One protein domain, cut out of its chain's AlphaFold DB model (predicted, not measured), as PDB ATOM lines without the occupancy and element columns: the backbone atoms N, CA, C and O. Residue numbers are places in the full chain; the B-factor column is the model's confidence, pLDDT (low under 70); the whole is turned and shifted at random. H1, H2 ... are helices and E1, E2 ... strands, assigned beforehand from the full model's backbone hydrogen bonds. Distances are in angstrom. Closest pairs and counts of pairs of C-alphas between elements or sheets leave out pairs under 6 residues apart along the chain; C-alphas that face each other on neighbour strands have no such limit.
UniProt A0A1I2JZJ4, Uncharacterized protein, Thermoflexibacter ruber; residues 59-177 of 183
ATOM      1  N   TYR A  59     213.757 123.573 119.534       73.38
ATOM      2  CA  TYR A  59     214.721 123.878 120.582       73.38
ATOM      3  C   TYR A  59     214.691 125.359 120.930       73.38
ATOM      4  O   TYR A  59     214.565 126.207 120.049       73.38
ATOM      5  N   ASN A  60     214.854 125.667 122.212       73.94
ATOM      6  CA  ASN A  60     215.060 127.026 122.690       73.94
ATOM      7  C   ASN A  60     216.347 127.100 123.507       73.94
ATOM      8  O   ASN A  60     216.670 126.184 124.264       73.94
ATOM      9  N   PHE A  61     217.052 128.215 123.385       78.69
ATOM     10  CA  PHE A  61     218.263 128.481 124.140       78.69
ATOM     11  C   PHE A  61     217.935 129.502 125.222       78.69
ATOM     12  O   PHE A  61     217.433 130.586 124.924       78.69
ATOM     13  N   LYS A  62     218.216 129.163 126.480       82.81
ATOM     14  CA  LYS A  62     218.007 130.066 127.613       82.81
ATOM     15  C   LYS A  62     219.344 130.425 128.251       82.81
ATOM     16  O   LYS A  62     220.185 129.551 128.459       82.81
ATOM     17  N   PHE A  63     219.531 131.706 128.559       87.75
ATOM     18  CA  PHE A  63     220.669 132.189 129.339       87.75
ATOM     19  C   PHE A  63     220.181 132.434 130.757       87.75
ATOM     20  O   PHE A  63     219.286 133.249 130.967       87.75
ATOM     21  N   ILE A  64     220.726 131.708 131.721       91.38
ATOM     22  CA  ILE A  64     220.344 131.835 133.125       91.38
ATOM     23  C   ILE A  64     221.492 132.512 133.860       91.38
ATOM     24  O   ILE A  64     222.587 131.962 133.938       91.38
ATOM     25  N   GLY A  65     221.258 133.722 134.355       92.75
ATOM     26  CA  GLY A  65     222.180 134.416 135.240       92.75
ATOM     27  C   GLY A  65     222.095 133.829 136.640       92.75
ATOM     28  O   GLY A  65     221.016 133.786 137.232       92.75
ATOM     29  N   GLU A  66     223.227 133.387 137.167       94.00
ATOM     30  CA  GLU A  66     223.358 132.880 138.529       94.00
ATOM     31  C   GLU A  66     223.899 133.999 139.426       94.00
ATOM     32  O   GLU A  66     225.064 134.392 139.320       94.00
ATOM     33  N   PHE A  67     223.044 134.526 140.300       91.56
ATOM     34  CA  PHE A  67     223.385 135.543 141.295       91.56
ATOM     35  C   PHE A  67     223.586 134.892 142.666       91.56
ATOM     36  O   PHE A  67     223.298 133.712 142.859       91.56
ATOM     37  N   GLU A  68     224.056 135.651 143.660       84.88
ATOM     38  CA  GLU A  68     224.291 135.100 145.004       84.88
ATOM     39  C   GLU A  68     223.062 134.439 145.643       84.88
ATOM     40  O   GLU A  68     223.206 133.446 146.353       84.88
ATOM     41  N   SER A  69     221.874 134.991 145.396       84.56
ATOM     42  CA  SER A  69     220.630 134.623 146.081       84.56
ATOM     43  C   SER A  69     219.526 134.113 145.157       84.56
ATOM     44  O   SER A  69     218.471 133.703 145.643       84.56
ATOM     45  N   LYS A  70     219.727 134.153 143.835       90.94
ATOM     46  CA  LYS A  70     218.699 133.790 142.855       90.94
ATOM     47  C   LYS A  70     219.294 133.391 141.511       90.94
ATOM     48  O   LYS A  70     220.386 133.818 141.146       90.94
ATOM     49  N   GLU A  71     218.507 132.649 140.747       91.81
ATOM     50  CA  GLU A  71     218.706 132.490 139.311       91.81
ATOM     51  C   GLU A  71     217.687 133.358 138.570       91.81
ATOM     52  O   GLU A  71     216.524 133.446 138.969       91.81
ATOM     53  N   GLU A  72     218.115 134.004 137.492       88.38
ATOM     54  CA  GLU A  72     217.244 134.833 136.665       88.38
ATOM     55  C   GLU A  72     217.463 134.511 135.191       88.38
ATOM     56  O   GLU A  72     218.594 134.397 134.722       88.38
ATOM     57  N   PHE A  73     216.374 134.368 134.439       83.06
ATOM     58  CA  PHE A  73     216.476 134.303 132.989       83.06
ATOM     59  C   PHE A  73     216.971 135.656 132.474       83.06
ATOM     60  O   PHE A  73     216.346 136.681 132.726       83.06
ATOM     61  N   LEU A  74     218.086 135.649 131.749       79.94
ATOM     62  CA  LEU A  74     218.644 136.808 131.069       79.94
ATOM     63  C   LEU A  74     218.195 136.745 129.608       79.94
ATOM     64  O   LEU A  74     218.894 136.158 128.776       79.94
ATOM     65  N   PRO A  75     217.006 137.276 129.267       63.50
ATOM     66  CA  PRO A  75     216.560 137.230 127.894       63.50
ATOM     67  C   PRO A  75     217.555 137.995 127.008       63.50
ATOM     68  O   PRO A  75     218.087 139.039 127.397       63.50
ATOM     69  N   PRO A  76     217.735 137.568 125.750       55.84
ATOM     70  CA  PRO A  76     218.377 138.387 124.719       55.84
ATOM     71  C   PRO A  76     217.724 139.782 124.566       55.84
ATOM     72  O   PRO A  76     218.318 140.707 124.019       55.84
ATOM     73  N   LYS A  77     216.498 139.945 125.076       50.47
ATOM     74  CA  LYS A  77     215.639 141.132 125.038       50.47
ATOM     75  C   LYS A  77     216.075 142.244 125.990       50.47
ATOM     76  O   LYS A  77     215.308 142.663 126.846       50.47
ATOM     77  N   LEU A  78     217.315 142.693 125.894       49.19
ATOM     78  CA  LEU A  78     217.829 143.686 126.838       49.19
ATOM     79  C   LEU A  78     218.837 144.660 126.200       49.19
ATOM     80  O   LEU A  78     219.298 145.627 126.797       49.19
ATOM     81  N   THR A  79     219.094 144.536 124.908       44.19
ATOM     82  CA  THR A  79     219.644 145.660 124.150       44.19
ATOM     83  C   THR A  79     218.464 146.546 123.716       44.19
ATOM     84  O   THR A  79     217.356 146.043 123.574       44.19
ATOM     85  N   ASN A  80     218.625 147.852 123.471       46.72
ATOM     86  CA  ASN A  80     217.596 148.661 122.769       46.72
ATOM     87  C   ASN A  80     217.358 148.183 121.309       46.72
ATOM     88  O   ASN A  80     216.891 148.938 120.459       46.72
ATOM     89  N   VAL A  81     217.736 146.943 121.002       48.94
ATOM     90  CA  VAL A  81     217.550 146.226 119.757       48.94
ATOM     91  C   VAL A  81     216.513 145.150 120.055       48.94
ATOM     92  O   VAL A  81     216.552 144.500 121.100       48.94
ATOM     93  N   ASP A  82     215.548 145.000 119.159       55.25
ATOM     94  CA  ASP A  82     214.420 144.104 119.367       55.25
ATOM     95  C   ASP A  82     214.878 142.651 119.685       55.25
ATOM     96  O   ASP A  82     215.959 142.211 119.283       55.25
ATOM     97  N   GLU A  83     214.064 141.905 120.440       52.06
ATOM     98  CA  GLU A  83     214.333 140.522 120.881       52.06
ATOM     99  C   GLU A  83     214.790 139.607 119.738       52.06
ATOM    100  O   GLU A  83     215.753 138.846 119.872       52.06
ATOM    101  N   LEU A  84     214.130 139.752 118.591       52.41
ATOM    102  CA  LEU A  84     214.376 139.014 117.364       52.41
ATOM    103  C   LEU A  84     215.787 139.293 116.842       52.41
ATOM    104  O   LEU A  84     216.470 138.380 116.391       52.41
ATOM    105  N   SER A  85     216.252 140.539 116.923       56.16
ATOM    106  CA  SER A  85     217.586 140.931 116.469       56.16
ATOM    107  C   SER A  85     218.688 140.326 117.337       56.16
ATOM    108  O   SER A  85     219.662 139.807 116.801       56.16
ATOM    109  N   THR A  86     218.537 140.311 118.664       58.69
ATOM    110  CA  THR A  86     219.565 139.726 119.548       58.69
ATOM    111  C   THR A  86     219.602 138.197 119.433       58.69
ATOM    112  O   THR A  86     220.683 137.609 119.397       58.69
ATOM    113  N   MET A  87     218.441 137.549 119.288       57.62
ATOM    114  CA  MET A  87     218.369 136.118 118.969       57.62
ATOM    115  C   MET A  87     219.008 135.820 117.607       57.62
ATOM    116  O   MET A  87     219.821 134.905 117.499       57.62
ATOM    117  N   ARG A  88     218.751 136.647 116.586       55.97
ATOM    118  CA  ARG A  88     219.443 136.559 115.292       55.97
ATOM    119  C   ARG A  88     220.958 136.714 115.431       55.97
ATOM    120  O   ARG A  88     221.661 136.001 114.733       55.97
ATOM    121  N   PHE A  89     221.469 137.551 116.342       58.25
ATOM    122  CA  PHE A  89     222.913 137.676 116.624       58.25
ATOM    123  C   PHE A  89     223.540 136.439 117.289       58.25
ATOM    124  O   PHE A  89     224.739 136.198 117.167       58.25
ATOM    125  N   PHE A  90     222.755 135.621 117.979       61.97
ATOM    126  CA  PHE A  90     223.235 134.331 118.473       61.97
ATOM    127  C   PHE A  90     223.171 133.256 117.374       61.97
ATOM    128  O   PHE A  90     224.094 132.455 117.226       61.97
ATOM    129  N   PHE A  91     222.134 133.309 116.530       58.16
ATOM    130  CA  PHE A  91     221.884 132.385 115.417       58.16
ATOM    131  C   PHE A  91     222.216 132.978 114.032       58.16
ATOM    132  O   PHE A  91     221.518 132.690 113.067       58.16
ATOM    133  N   ILE A  92     223.274 133.789 113.875       50.44
ATOM    134  CA  ILE A  92     223.509 134.628 112.660       50.44
ATOM    135  C   ILE A  92     223.591 133.831 111.346       50.44
ATOM    136  O   ILE A  92     223.484 134.385 110.258       50.44
ATOM    137  N   LYS A  93     223.694 132.504 111.398       48.78
ATOM    138  CA  LYS A  93     223.624 131.656 110.204       48.78
ATOM    139  C   LYS A  93     222.265 131.696 109.470       48.78
ATOM    140  O   LYS A  93     222.149 131.063 108.426       48.78
ATOM    141  N   VAL A  94     221.252 132.407 109.982       50.81
ATOM    142  CA  VAL A  94     219.876 132.379 109.451       50.81
ATOM    143  C   VAL A  94     219.739 132.930 108.023       50.81
ATOM    144  O   VAL A  94     218.947 132.422 107.239       50.81
ATOM    145  N   TYR A  95     220.575 133.894 107.654       41.22
ATOM    146  CA  TYR A  95     220.837 134.322 106.279       41.22
ATOM    147  C   TYR A  95     222.342 134.498 106.246       41.22
ATOM    148  O   TYR A  95     222.804 135.260 107.088       41.22
ATOM    149  N   SER A  96     223.078 133.757 105.405       40.78
ATOM    150  CA  SER A  96     224.548 133.802 105.273       40.78
ATOM    151  C   SER A  96     225.169 134.956 106.053       40.78
ATOM    152  O   SER A  96     225.016 136.108 105.650       40.78
ATOM    153  N   SER A  97     225.744 134.631 107.212       45.34
ATOM    154  CA  SER A  97     226.165 135.619 108.202       45.34
ATOM    155  C   SER A  97     226.872 136.803 107.545       45.34
ATOM    156  O   SER A  97     227.822 136.600 106.793       45.34
ATOM    157  N   CYS A  98     226.430 138.034 107.829       51.91
ATOM    158  CA  CYS A  98     227.195 139.220 107.428       51.91
ATOM    159  C   CYS A  98     228.564 139.256 108.121       51.91
ATOM    160  O   CYS A  98     229.473 139.932 107.648       51.91
ATOM    161  N   GLU A  99     228.709 138.530 109.232       56.53
ATOM    162  CA  GLU A  99     229.989 138.329 109.888       56.53
ATOM    163  C   GLU A  99     230.689 137.082 109.359       56.53
ATOM    164  O   GLU A  99     230.096 136.012 109.232       56.53
ATOM    165  N   GLU A 100     231.986 137.201 109.122       61.12
ATOM    166  CA  GLU A 100     232.816 136.109 108.619       61.12
ATOM    167  C   GLU A 100     232.855 134.902 109.584       61.12
ATOM    168  O   GLU A 100     233.044 133.766 109.152       61.12
ATOM    169  N   THR A 101     232.635 135.122 110.892       65.69
ATOM    170  CA  THR A 101     232.772 134.092 111.941       65.69
ATOM    171  C   THR A 101     231.724 134.203 113.074       65.69
ATOM    172  O   THR A 101     232.040 134.614 114.191       65.69
ATOM    173  N   PRO A 102     230.461 133.775 112.861       67.88
ATOM    174  CA  PRO A 102     229.422 133.840 113.895       67.88
ATOM    175  C   PRO A 102     229.610 132.790 115.016       67.88
ATOM    176  O   PRO A 102     229.997 131.655 114.724       67.88
ATOM    177  N   PRO A 103     229.264 133.061 116.291       63.88
ATOM    178  CA  PRO A 103     229.569 132.158 117.413       63.88
ATOM    179  C   PRO A 103     229.091 130.699 117.244       63.88
ATOM    180  O   PRO A 103     229.827 129.775 117.604       63.88
ATOM    181  N   PHE A 104     227.925 130.495 116.616       66.94
ATOM    182  CA  PHE A 104     227.313 129.184 116.323       66.94
ATOM    183  C   PHE A 104     227.297 128.832 114.825       66.94
ATOM    184  O   PHE A 104     226.438 128.091 114.346       66.94
ATOM    185  N   GLY A 105     228.238 129.378 114.052       65.06
ATOM    186  CA  GLY A 105     228.459 128.959 112.669       65.06
ATOM    187  C   GLY A 105     228.883 127.492 112.559       65.06
ATOM    188  O   GLY A 105     229.371 126.889 113.511       65.06
ATOM    189  N   THR A 106     228.738 126.911 111.367       67.31
ATOM    190  CA  THR A 106     229.369 125.617 111.071       67.31
ATOM    191  C   THR A 106     230.814 125.868 110.669       67.31
ATOM    192  O   THR A 106     231.060 126.481 109.632       67.31
ATOM    193  N   TYR A 107     231.756 125.377 111.468       73.31
ATOM    194  CA  TYR A 107     233.185 125.529 111.214       73.31
ATOM    195  C   TYR A 107     233.809 124.205 110.786       73.31
ATOM    196  O   TYR A 107     233.600 123.163 111.409       73.31
ATOM    197  N   LYS A 108     234.625 124.242 109.730       77.00
ATOM    198  CA  LYS A 108     235.441 123.090 109.342       77.00
ATOM    199  C   LYS A 108     236.482 122.849 110.444       77.00
ATOM    200  O   LYS A 108     237.255 123.750 110.762       77.00
ATOM    201  N   ASN A 109     236.508 121.641 111.008       81.56
ATOM    202  CA  ASN A 109     237.376 121.254 112.134       81.56
ATOM    203  C   ASN A 109     237.088 122.021 113.437       81.56
ATOM    204  O   ASN A 109     238.019 122.448 114.137       81.56
ATOM    205  N   ASP A 110     235.809 122.245 113.739       83.25
ATOM    206  CA  ASP A 110     235.406 122.782 115.035       83.25
ATOM    207  C   ASP A 110     235.673 121.785 116.167       83.25
ATOM    208  O   ASP A 110     235.683 120.572 115.960       83.25
ATOM    209  N   ASN A 111     235.903 122.301 117.369       87.50
ATOM    210  CA  ASN A 111     236.058 121.490 118.570       87.50
ATOM    211  C   ASN A 111     235.585 122.276 119.798       87.50
ATOM    212  O   ASN A 111     235.259 123.463 119.713       87.50
ATOM    213  N   TRP A 112     235.559 121.611 120.953       87.12
ATOM    214  CA  TRP A 112     235.085 122.233 122.185       87.12
ATOM    215  C   TRP A 112     235.885 123.479 122.582       87.12
ATOM    216  O   TRP A 112     235.297 124.478 122.979       87.12
ATOM    217  N   GLU A 113     237.208 123.446 122.453       89.88
ATOM    218  CA  GLU A 113     238.071 124.577 122.802       89.88
ATOM    219  C   GLU A 113     237.739 125.816 121.957       89.88
ATOM    220  O   GLU A 113     237.544 126.912 122.484       89.88
ATOM    221  N   LYS A 114     237.583 125.634 120.640       87.81
ATOM    222  CA  LYS A 114     237.200 126.703 119.712       87.81
ATOM    223  C   LYS A 114     235.793 127.224 119.996       87.81
ATOM    224  O   LYS A 114     235.595 128.439 120.000       87.81
ATOM    225  N   LEU A 115     234.834 126.335 120.259       86.75
ATOM    226  CA  LEU A 115     233.468 126.712 120.624       86.75
ATOM    227  C   LEU A 115     233.433 127.495 121.943       86.75
ATOM    228  O   LEU A 115     232.843 128.572 121.996       86.75
ATOM    229  N   SER A 116     234.111 126.999 122.980       90.44
ATOM    230  CA  SER A 116     234.254 127.660 124.282       90.44
ATOM    231  C   SER A 116     234.866 129.053 124.132       90.44
ATOM    232  O   SER A 116     234.362 130.011 124.720       90.44
ATOM    233  N   ASN A 117     235.889 129.213 123.288       90.81
ATOM    234  CA  ASN A 117     236.479 130.523 123.022       90.81
ATOM    235  C   ASN A 117     235.465 131.490 122.383       90.81
ATOM    236  O   ASN A 117     235.307 132.617 122.853       90.81
ATOM    237  N   ARG A 118     234.715 131.047 121.363       88.50
ATOM    238  CA  ARG A 118     233.668 131.874 120.734       88.50
ATOM    239  C   ARG A 118     232.557 132.241 121.716       88.50
ATOM    240  O   ARG A 118     232.135 133.395 121.755       88.50
ATOM    241  N   LEU A 119     232.130 131.292 122.547       89.25
ATOM    242  CA  LEU A 119     231.152 131.526 123.608       89.25
ATOM    243  C   LEU A 119     231.661 132.523 124.650       89.25
ATOM    244  O   LEU A 119     230.920 133.409 125.063       89.25
ATOM    245  N   SER A 120     232.935 132.431 125.027       93.94
ATOM    246  CA  SER A 120     233.562 133.363 125.967       93.94
ATOM    247  C   SER A 120     233.548 134.794 125.423       93.94
ATOM    248  O   SER A 120     233.187 135.728 126.139       93.94
ATOM    249  N   ILE A 121     233.881 134.970 124.138       89.81
ATOM    250  CA  ILE A 121     233.840 136.272 123.451       89.81
ATOM    251  C   ILE A 121     232.403 136.805 123.376       89.81
ATOM    252  O   ILE A 121     232.167 137.983 123.669       89.81
ATOM    253  N   TYR A 122     231.447 135.941 123.019       86.50
ATOM    254  CA  TYR A 122     230.032 136.297 122.948       86.50
ATOM    255  C   TYR A 122     229.506 136.767 124.306       86.50
ATOM    256  O   TYR A 122     229.045 137.903 124.409       86.50
ATOM    257  N   PHE A 123     229.622 135.950 125.360       89.81
ATOM    258  CA  PHE A 123     229.078 136.278 126.682       89.81
ATOM    259  C   PHE A 123     229.754 137.500 127.300       89.81
ATOM    260  O   PHE A 123     229.066 138.347 127.867       89.81
ATOM    261  N   LYS A 124     231.067 137.671 127.106       90.88
ATOM    262  CA  LYS A 124     231.776 138.894 127.507       90.88
ATOM    263  C   LYS A 124     231.161 140.143 126.874       90.88
ATOM    264  O   LYS A 124     230.956 141.153 127.548       90.88
ATOM    265  N   SER A 125     230.877 140.081 125.576       85.56
ATOM    266  CA  SER A 125     230.306 141.203 124.825       85.56
ATOM    267  C   SER A 125     228.846 141.440 125.206       85.56
ATOM    268  O   SER A 125     228.462 142.574 125.484       85.56
ATOM    269  N   TYR A 126     228.061 140.369 125.297       84.56
ATOM    270  CA  TYR A 126     226.660 140.385 125.704       84.56
ATOM    271  C   TYR A 126     226.482 141.020 127.091       84.56
ATOM    272  O   TYR A 126     225.746 141.995 127.236       84.56
ATOM    273  N   LEU A 127     227.242 140.560 128.089       87.88
ATOM    274  CA  LEU A 127     227.184 141.075 129.457       87.88
ATOM    275  C   LEU A 127     227.616 142.536 129.567       87.88
ATOM    276  O   LEU A 127     227.015 143.302 130.319       87.88
ATOM    277  N   LYS A 128     228.615 142.956 128.781       86.31
ATOM    278  CA  LYS A 128     229.008 144.368 128.704       86.31
ATOM    279  C   LYS A 128     227.847 145.249 128.236       86.31
ATOM    280  O   LYS A 128     227.690 146.360 128.740       86.31
ATOM    281  N   VAL A 129     227.043 144.772 127.284       81.81
ATOM    282  CA  VAL A 129     225.867 145.511 126.807       81.81
ATOM    283  C   VAL A 129     224.761 145.527 127.863       81.81
ATOM    284  O   VAL A 129     224.224 146.600 128.131       81.81
ATOM    285  N   LEU A 130     224.473 144.393 128.511       80.62
ATOM    286  CA  LEU A 130     223.467 144.324 129.582       80.62
ATOM    287  C   LEU A 130     223.794 145.262 130.755       80.62
ATOM    288  O   LEU A 130     222.930 145.991 131.242       80.62
ATOM    289  N   ALA A 131     225.060 145.290 131.174       83.75
ATOM    290  CA  ALA A 131     225.528 146.166 132.244       83.75
ATOM    291  C   ALA A 131     225.423 147.648 131.859       83.75
ATOM    292  O   ALA A 131     224.964 148.472 132.649       83.75
ATOM    293  N   LYS A 132     225.803 147.996 130.620       82.62
ATOM    294  CA  LYS A 132     225.694 149.368 130.097       82.62
ATOM    295  C   LYS A 132     224.247 149.869 130.101       82.62
ATOM    296  O   LYS A 132     224.017 151.045 130.367       82.62
ATOM    297  N   ASN A 133     223.293 148.985 129.827       77.19
ATOM    298  CA  ASN A 133     221.868 149.307 129.814       77.19
ATOM    299  C   ASN A 133     221.219 149.235 131.212       77.19
ATOM    300  O   ASN A 133     220.001 149.328 131.307       77.19
ATOM    301  N   GLN A 134     222.020 149.100 132.281       70.69
ATOM    302  CA  GLN A 134     221.589 149.057 133.688       70.69
ATOM    303  C   GLN A 134     220.600 147.929 134.027       70.69
ATOM    304  O   GLN A 134     219.823 148.044 134.969       70.69
ATOM    305  N   GLN A 135     220.615 146.828 133.276       72.12
ATOM    306  CA  GLN A 135     219.664 145.727 133.492       72.12
ATOM    307  C   GLN A 135     220.193 144.655 134.427       72.12
ATOM    308  O   GLN A 135     219.415 143.921 135.024       72.12
ATOM    309  N   ILE A 136     221.514 144.571 134.556       79.69
ATOM    310  CA  ILE A 136     222.172 143.700 135.518       79.69
ATOM    311  C   ILE A 136     223.313 144.460 136.179       79.69
ATOM    312  O   ILE A 136     224.011 145.249 135.535       79.69
ATOM    313  N   ASN A 137     223.534 144.174 137.456       83.94
ATOM    314  CA  ASN A 137     224.776 144.519 138.122       83.94
ATOM    315  C   ASN A 137     225.746 143.341 137.978       83.94
ATOM    316  O   ASN A 137     225.501 142.263 138.514       83.94
ATOM    317  N   LEU A 138     226.850 143.541 137.253       85.19
ATOM    318  CA  LEU A 138     227.853 142.487 137.060       85.19
ATOM    319  C   LEU A 138     228.565 142.099 138.359       85.19
ATOM    320  O   LEU A 138     229.104 141.002 138.420       85.19
ATOM    321  N   ALA A 139     228.576 142.971 139.372       86.81
ATOM    322  CA  ALA A 139     229.193 142.659 140.658       86.81
ATOM    323  C   ALA A 139     228.452 141.539 141.409       86.81
ATOM    324  O   ALA A 139     229.080 140.802 142.161       86.81
ATOM    325  N   ASP A 140     227.148 141.394 141.164       89.00
ATOM    326  CA  ASP A 140     226.292 140.424 141.858       89.00
ATOM    327  C   ASP A 140     226.136 139.110 141.066       89.00
ATOM    328  O   ASP A 140     225.560 138.137 141.559       89.00
ATOM    329  N   LEU A 141     226.622 139.088 139.821       92.00
ATOM    330  CA  LEU A 141     226.522 137.959 138.903       92.00
ATOM    331  C   LEU A 141     227.755 137.058 139.041       92.00
ATOM    332  O   LEU A 141     228.884 137.508 138.859       92.00
ATOM    333  N   LYS A 142     227.539 135.767 139.309       94.94
ATOM    334  CA  LYS A 142     228.615 134.766 139.419       94.94
ATOM    335  C   LYS A 142     228.904 134.097 138.086       94.94
ATOM    336  O   LYS A 142     230.061 133.968 137.687       94.94
ATOM    337  N   SER A 143     227.850 133.679 137.392       95.31
ATOM    338  CA  SER A 143     227.970 132.967 136.125       95.31
ATOM    339  C   SER A 143     226.746 133.189 135.233       95.31
ATOM    340  O   SER A 143     225.700 133.659 135.686       95.31
ATOM    341  N   VAL A 144     226.875 132.856 133.948       94.00
ATOM    342  CA  VAL A 144     225.737 132.729 133.030       94.00
ATOM    343  C   VAL A 144     225.712 131.333 132.436       94.00
ATOM    344  O   VAL A 144     226.580 130.971 131.643       94.00
ATOM    345  N   ARG A 145     224.687 130.558 132.767       93.88
ATOM    346  CA  ARG A 145     224.481 129.200 132.274       93.88
ATOM    347  C   ARG A 145     223.735 129.208 130.941       93.88
ATOM    348  O   ARG A 145     222.717 129.883 130.797       93.88
ATOM    349  N   LEU A 146     224.236 128.447 129.970       89.94
ATOM    350  CA  LEU A 146     223.573 128.217 128.688       89.94
ATOM    351  C   LEU A 146     222.798 126.902 128.745       89.94
ATOM    352  O   LEU A 146     223.387 125.836 128.930       89.94
ATOM    353  N   GLU A 147     221.492 126.976 128.533       88.06
ATOM    354  CA  GLU A 147     220.597 125.822 128.547       88.06
ATOM    355  C   GLU A 147     219.926 125.640 127.185       88.06
ATOM    356  O   GLU A 147     219.477 126.610 126.576       88.06
ATOM    357  N   VAL A 148     219.823 124.392 126.731       84.00
ATOM    358  CA  VAL A 148     219.068 123.981 125.545       84.00
ATOM    359  C   VAL A 148     217.843 123.211 126.006       84.00
ATOM    360  O   VAL A 148     217.941 122.199 126.697       84.00
ATOM    361  N   TRP A 149     216.680 123.705 125.617       80.44
ATOM    362  CA  TRP A 149     215.380 123.175 125.989       80.44
ATOM    363  C   TRP A 149     214.698 122.607 124.757       80.44
ATOM    364  O   TRP A 149     214.723 123.252 123.712       80.44
ATOM    365  N   ARG A 150     214.074 121.434 124.878       78.31
ATOM    366  CA  ARG A 150     213.306 120.814 123.794       78.31
ATOM    367  C   ARG A 150     211.818 121.086 123.966       78.31
ATOM    368  O   ARG A 150     211.270 120.874 125.048       78.31
ATOM    369  N   TYR A 151     211.177 121.511 122.888       74.62
ATOM    370  CA  TYR A 151     209.762 121.846 122.838       74.62
ATOM    371  C   TYR A 151     209.014 120.974 121.835       74.62
ATOM    372  O   TYR A 151     209.566 120.510 120.836       74.62
ATOM    373  N   GLY A 152     207.736 120.770 122.127       72.25
ATOM    374  CA  GLY A 152     206.772 120.180 121.218       72.25
ATOM    375  C   GLY A 152     206.146 121.197 120.294       72.25
ATOM    376  O   GLY A 152     206.272 122.406 120.490       72.25
ATOM    377  N   LYS A 153     205.387 120.688 119.321       68.50
ATOM    378  CA  LYS A 153     204.549 121.503 118.430       68.50
ATOM    379  C   LYS A 153     203.577 122.406 119.191       68.50
ATOM    380  O   LYS A 153     203.271 123.505 118.750       68.50
ATOM    381  N   ASP A 154     203.123 121.971 120.364       73.25
ATOM    382  CA  ASP A 154     202.241 122.744 121.241       73.25
ATOM    383  C   ASP A 154     202.978 123.815 122.067       73.25
ATOM    384  O   ASP A 154     202.385 124.428 122.957       73.25
ATOM    385  N   LYS A 155     204.269 124.039 121.783       66.50
ATOM    386  CA  LYS A 155     205.161 124.973 122.481       66.50
ATOM    387  C   LYS A 155     205.324 124.649 123.966       66.50
ATOM    388  O   LYS A 155     205.749 125.510 124.737       66.50
ATOM    389  N   LYS A 156     205.042 123.407 124.375       73.44
ATOM    390  CA  LYS A 156     205.344 122.921 125.723       73.44
ATOM    391  C   LYS A 156     206.678 122.198 125.754       73.44
ATOM    392  O   LYS A 156     207.115 121.612 124.768       73.44
ATOM    393  N   GLU A 157     207.332 122.274 126.902       79.06
ATOM    394  CA  GLU A 157     208.591 121.581 127.161       79.06
ATOM    395  C   GLU A 157     208.320 120.072 127.197       79.06
ATOM    396  O   GLU A 157     207.438 119.624 127.929       79.06
ATOM    397  N   ILE A 158     209.038 119.301 126.376       75.38
ATOM    398  CA  ILE A 158     208.857 117.838 126.300       75.38
ATOM    399  C   ILE A 158     209.880 117.110 127.178       75.38
ATOM    400  O   ILE A 158     209.540 116.111 127.806       75.38
ATOM    401  N   ASP A 159     211.113 117.621 127.256       73.69
ATOM    402  CA  ASP A 159     212.224 116.956 127.945       73.69
ATOM    403  C   ASP A 159     212.871 117.830 129.016       73.69
ATOM    404  O   ASP A 159     212.729 119.055 129.043       73.69
ATOM    405  N   ALA A 160     213.681 117.177 129.854       75.69
ATOM    406  CA  ALA A 160     214.635 117.856 130.709       75.69
ATOM    407  C   ALA A 160     215.604 118.717 129.880       75.69
ATOM    408  O   ALA A 160     216.123 118.303 128.841       75.69
ATOM    409  N   LYS A 161     215.871 119.924 130.379       84.44
ATOM    410  CA  LYS A 161     216.860 120.843 129.811       84.44
ATOM    411  C   LYS A 161     218.252 120.210 129.765       84.44
ATOM    412  O   LYS A 161     218.683 119.569 130.722       84.44
ATOM    413  N   ASN A 162     218.990 120.474 128.692       86.00
ATOM    414  CA  ASN A 162     220.411 120.162 128.600       86.00
ATOM    415  C   ASN A 162     221.229 121.423 128.896       86.00
ATOM    416  O   ASN A 162     221.185 122.401 128.149       86.00
ATOM    417  N   VAL A 163     221.982 121.418 129.993       90.56
ATOM    418  CA  VAL A 163     222.918 122.501 130.312       90.56
ATOM    419  C   VAL A 163     224.154 122.318 129.446       90.56
ATOM    420  O   VAL A 163     224.845 121.327 129.610       90.56
ATOM    421  N   VAL A 164     224.482 123.252 128.559       88.81
ATOM    422  CA  VAL A 164     225.681 123.164 127.697       88.81
ATOM    423  C   VAL A 164     226.955 123.472 128.492       88.81
ATOM    424  O   VAL A 164     228.006 122.861 128.293       88.81
ATOM    425  N   GLY A 165     226.859 124.439 129.398       93.19
ATOM    426  CA  GLY A 165     227.969 124.960 130.185       93.19
ATOM    427  C   GLY A 165     227.619 126.308 130.801       93.19
ATOM    428  O   GLY A 165     226.468 126.747 130.723       93.19
ATOM    429  N   HIS A 166     228.609 126.971 131.387       95.62
ATOM    430  CA  HIS A 166     228.437 128.292 131.983       95.62
ATOM    431  C   HIS A 166     229.604 129.223 131.652       95.62
ATOM    432  O   HIS A 166     230.753 128.802 131.566       95.62
ATOM    433  N   TYR A 167     229.303 130.503 131.467       96.25
ATOM    434  CA  TYR A 167     230.282 131.576 131.429       96.25
ATOM    435  C   TYR A 167     230.578 132.032 132.854       96.25
ATOM    436  O   TYR A 167     229.700 132.581 133.514       96.25
ATOM    437  N   ASP A 168     231.799 131.811 133.321       96.06
ATOM    438  CA  ASP A 168     232.243 132.237 134.644       96.06
ATOM    439  C   ASP A 168     232.725 133.697 134.607       96.06
ATOM    440  O   ASP A 168     233.575 134.070 133.789       96.06
ATOM    441  N   ILE A 169     232.168 134.543 135.481       94.38
ATOM    442  CA  ILE A 169     232.411 135.995 135.461       94.38
ATOM    443  C   ILE A 169     233.843 136.334 135.880       94.38
ATOM    444  O   ILE A 169     234.443 137.261 135.329       94.38
ATOM    445  N   THR A 170     234.417 135.576 136.817       93.19
ATOM    446  CA  THR A 170     235.767 135.822 137.340       93.19
ATOM    447  C   THR A 170     236.848 135.482 136.315       93.19
ATOM    448  O   THR A 170     237.723 136.297 136.028       93.19
ATOM    449  N   SER A 171     236.785 134.288 135.732       95.38
ATOM    450  CA  SER A 171     237.747 133.806 134.737       95.38
ATOM    451  C   SER A 171     237.474 134.334 133.329       95.38
ATOM    452  O   SER A 171     238.358 134.262 132.474       95.38
ATOM    453  N   GLN A 172     236.273 134.871 133.081       95.44
ATOM    454  CA  GLN A 172     235.790 135.305 131.769       95.44
ATOM    455  C   GLN A 172     235.826 134.198 130.708       95.44
ATOM    456  O   GLN A 172     236.031 134.476 129.521       95.44
ATOM    457  N   LYS A 173     235.636 132.944 131.127       96.50
ATOM    458  CA  LYS A 173     235.679 131.765 130.258       96.50
ATOM    459  C   LYS A 173     234.367 131.002 130.293       96.50
ATOM    460  O   LYS A 173     233.718 130.892 131.326       96.50
ATOM    461  N   PHE A 174     234.014 130.430 129.148       95.75
ATOM    462  CA  PHE A 174     232.919 129.481 129.034       95.75
ATOM    463  C   PHE A 174     233.406 128.062 129.342       95.75
ATOM    464  O   PHE A 174     234.224 127.500 128.611       95.75
ATOM    465  N   ILE A 175     232.892 127.478 130.415       95.06
ATOM    466  CA  ILE A 175     233.280 126.175 130.947       95.06
ATOM    467  C   ILE A 175     232.222 125.145 130.552       95.06
ATOM    468  O   ILE A 175     231.019 125.392 130.653       95.06
ATOM    469  N   LYS A 176     232.677 123.982 130.069       91.81
ATOM    470  CA  LYS A 176     231.790 122.883 129.671       91.81
ATOM    471  C   LYS A 176     231.079 122.344 130.897       91.81
ATOM    472  O   LYS A 176     231.712 122.170 131.932       91.81
ATOM    473  N   ASN A 177     229.811 121.986 130.752       87.88
ATOM    474  CA  ASN A 177     229.214 121.087 131.721       87.88
ATOM    475  C   ASN A 177     229.612 119.632 131.383       87.88
ATOM    476  O   ASN A 177     229.427 119.157 130.262       87.88
TER     477      ASN A 177
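Overview. This is residues 59 to 177 of the 183 residues of an uncharacterized protein of Thermoflexibacter ruber (UniProt A0A1I2JZJ4). A strongly twisted sheet of five antiparallel strands is crossed on one face by one long helix, H2, which covers E3, E4 and E5. The opposite face has no named helix over it, and a short helix, H1, is set off from the sheet, with a long loop from it to H2. The printed part has 119 residues, with elements in the order E1, E2, H1, H2, E3, E4, E5; across the sheet the order is E2, E1, E3, E4, E5. The class is mixed, helices and strands, and the whole is compact and rounded, with a radius of gyration of the C-alphas of 14.5 A and spans of 38 by 35 by 31 A.

Along the chain. E1, residues 59 to 67, begins with C-alpha 59 at (214.721, 123.878, 120.582) and is 25.3 A long. E2 is residues 71 to 73, and H1 is residues 83 to 90. H2, residues 112 to 132, begins with C-alpha 112 at (235.085, 122.233, 122.185) and is 29.8 A long. E3, residues 141 to 151, is 28.3 A long, and E4, residues 162 to 168, is 18.0 A long. E5, residues 173 to 176, ends with C-alpha 176 at (231.790, 122.883, 129.671).

Arrangement. E1 and E2 form a hairpin, with N 65 and O 72 2.8 A apart, within hydrogen-bond range. E1 and E3 are antiparallel at 158 degrees, with N 62 and O 147 at 2.8 A. E3, E4 and E5 form a meander, each strand the antiparallel neighbour of the one before; N 146 and O 165 are 2.9 A apart, and N 175 and O 166 2.8 A. E2, H1, H2 and E3 make a split strand-helix-strand unit, two strands running the same way with E1 between them, and its crossover is right-handed. The sheet and H2 make two layers: H2 is on the sheet at a height of 8.7 A and runs across the strands, at 65 degrees to E4 on the local plane. Its closest C-alphas to E5 are those of Ser 120 and Phe 174, 5.0 A apart. H1 is not on the sheet, and it is only just apart from H2, their closest C-alphas being 8.4 A apart. In H1 and H2 every O i to N i+4 pair is within hydrogen-bond range.

Size, cuts and confidence. The C-alphas farthest apart are those of Ser 69 and Lys 108, at 41.3 A. The printed part has no cut. The link from H1 to H2, residues 91 to 111, is long. Mean pLDDT of the printed part is 77.5; residues 75 to 106, 153 and 155 are under 70.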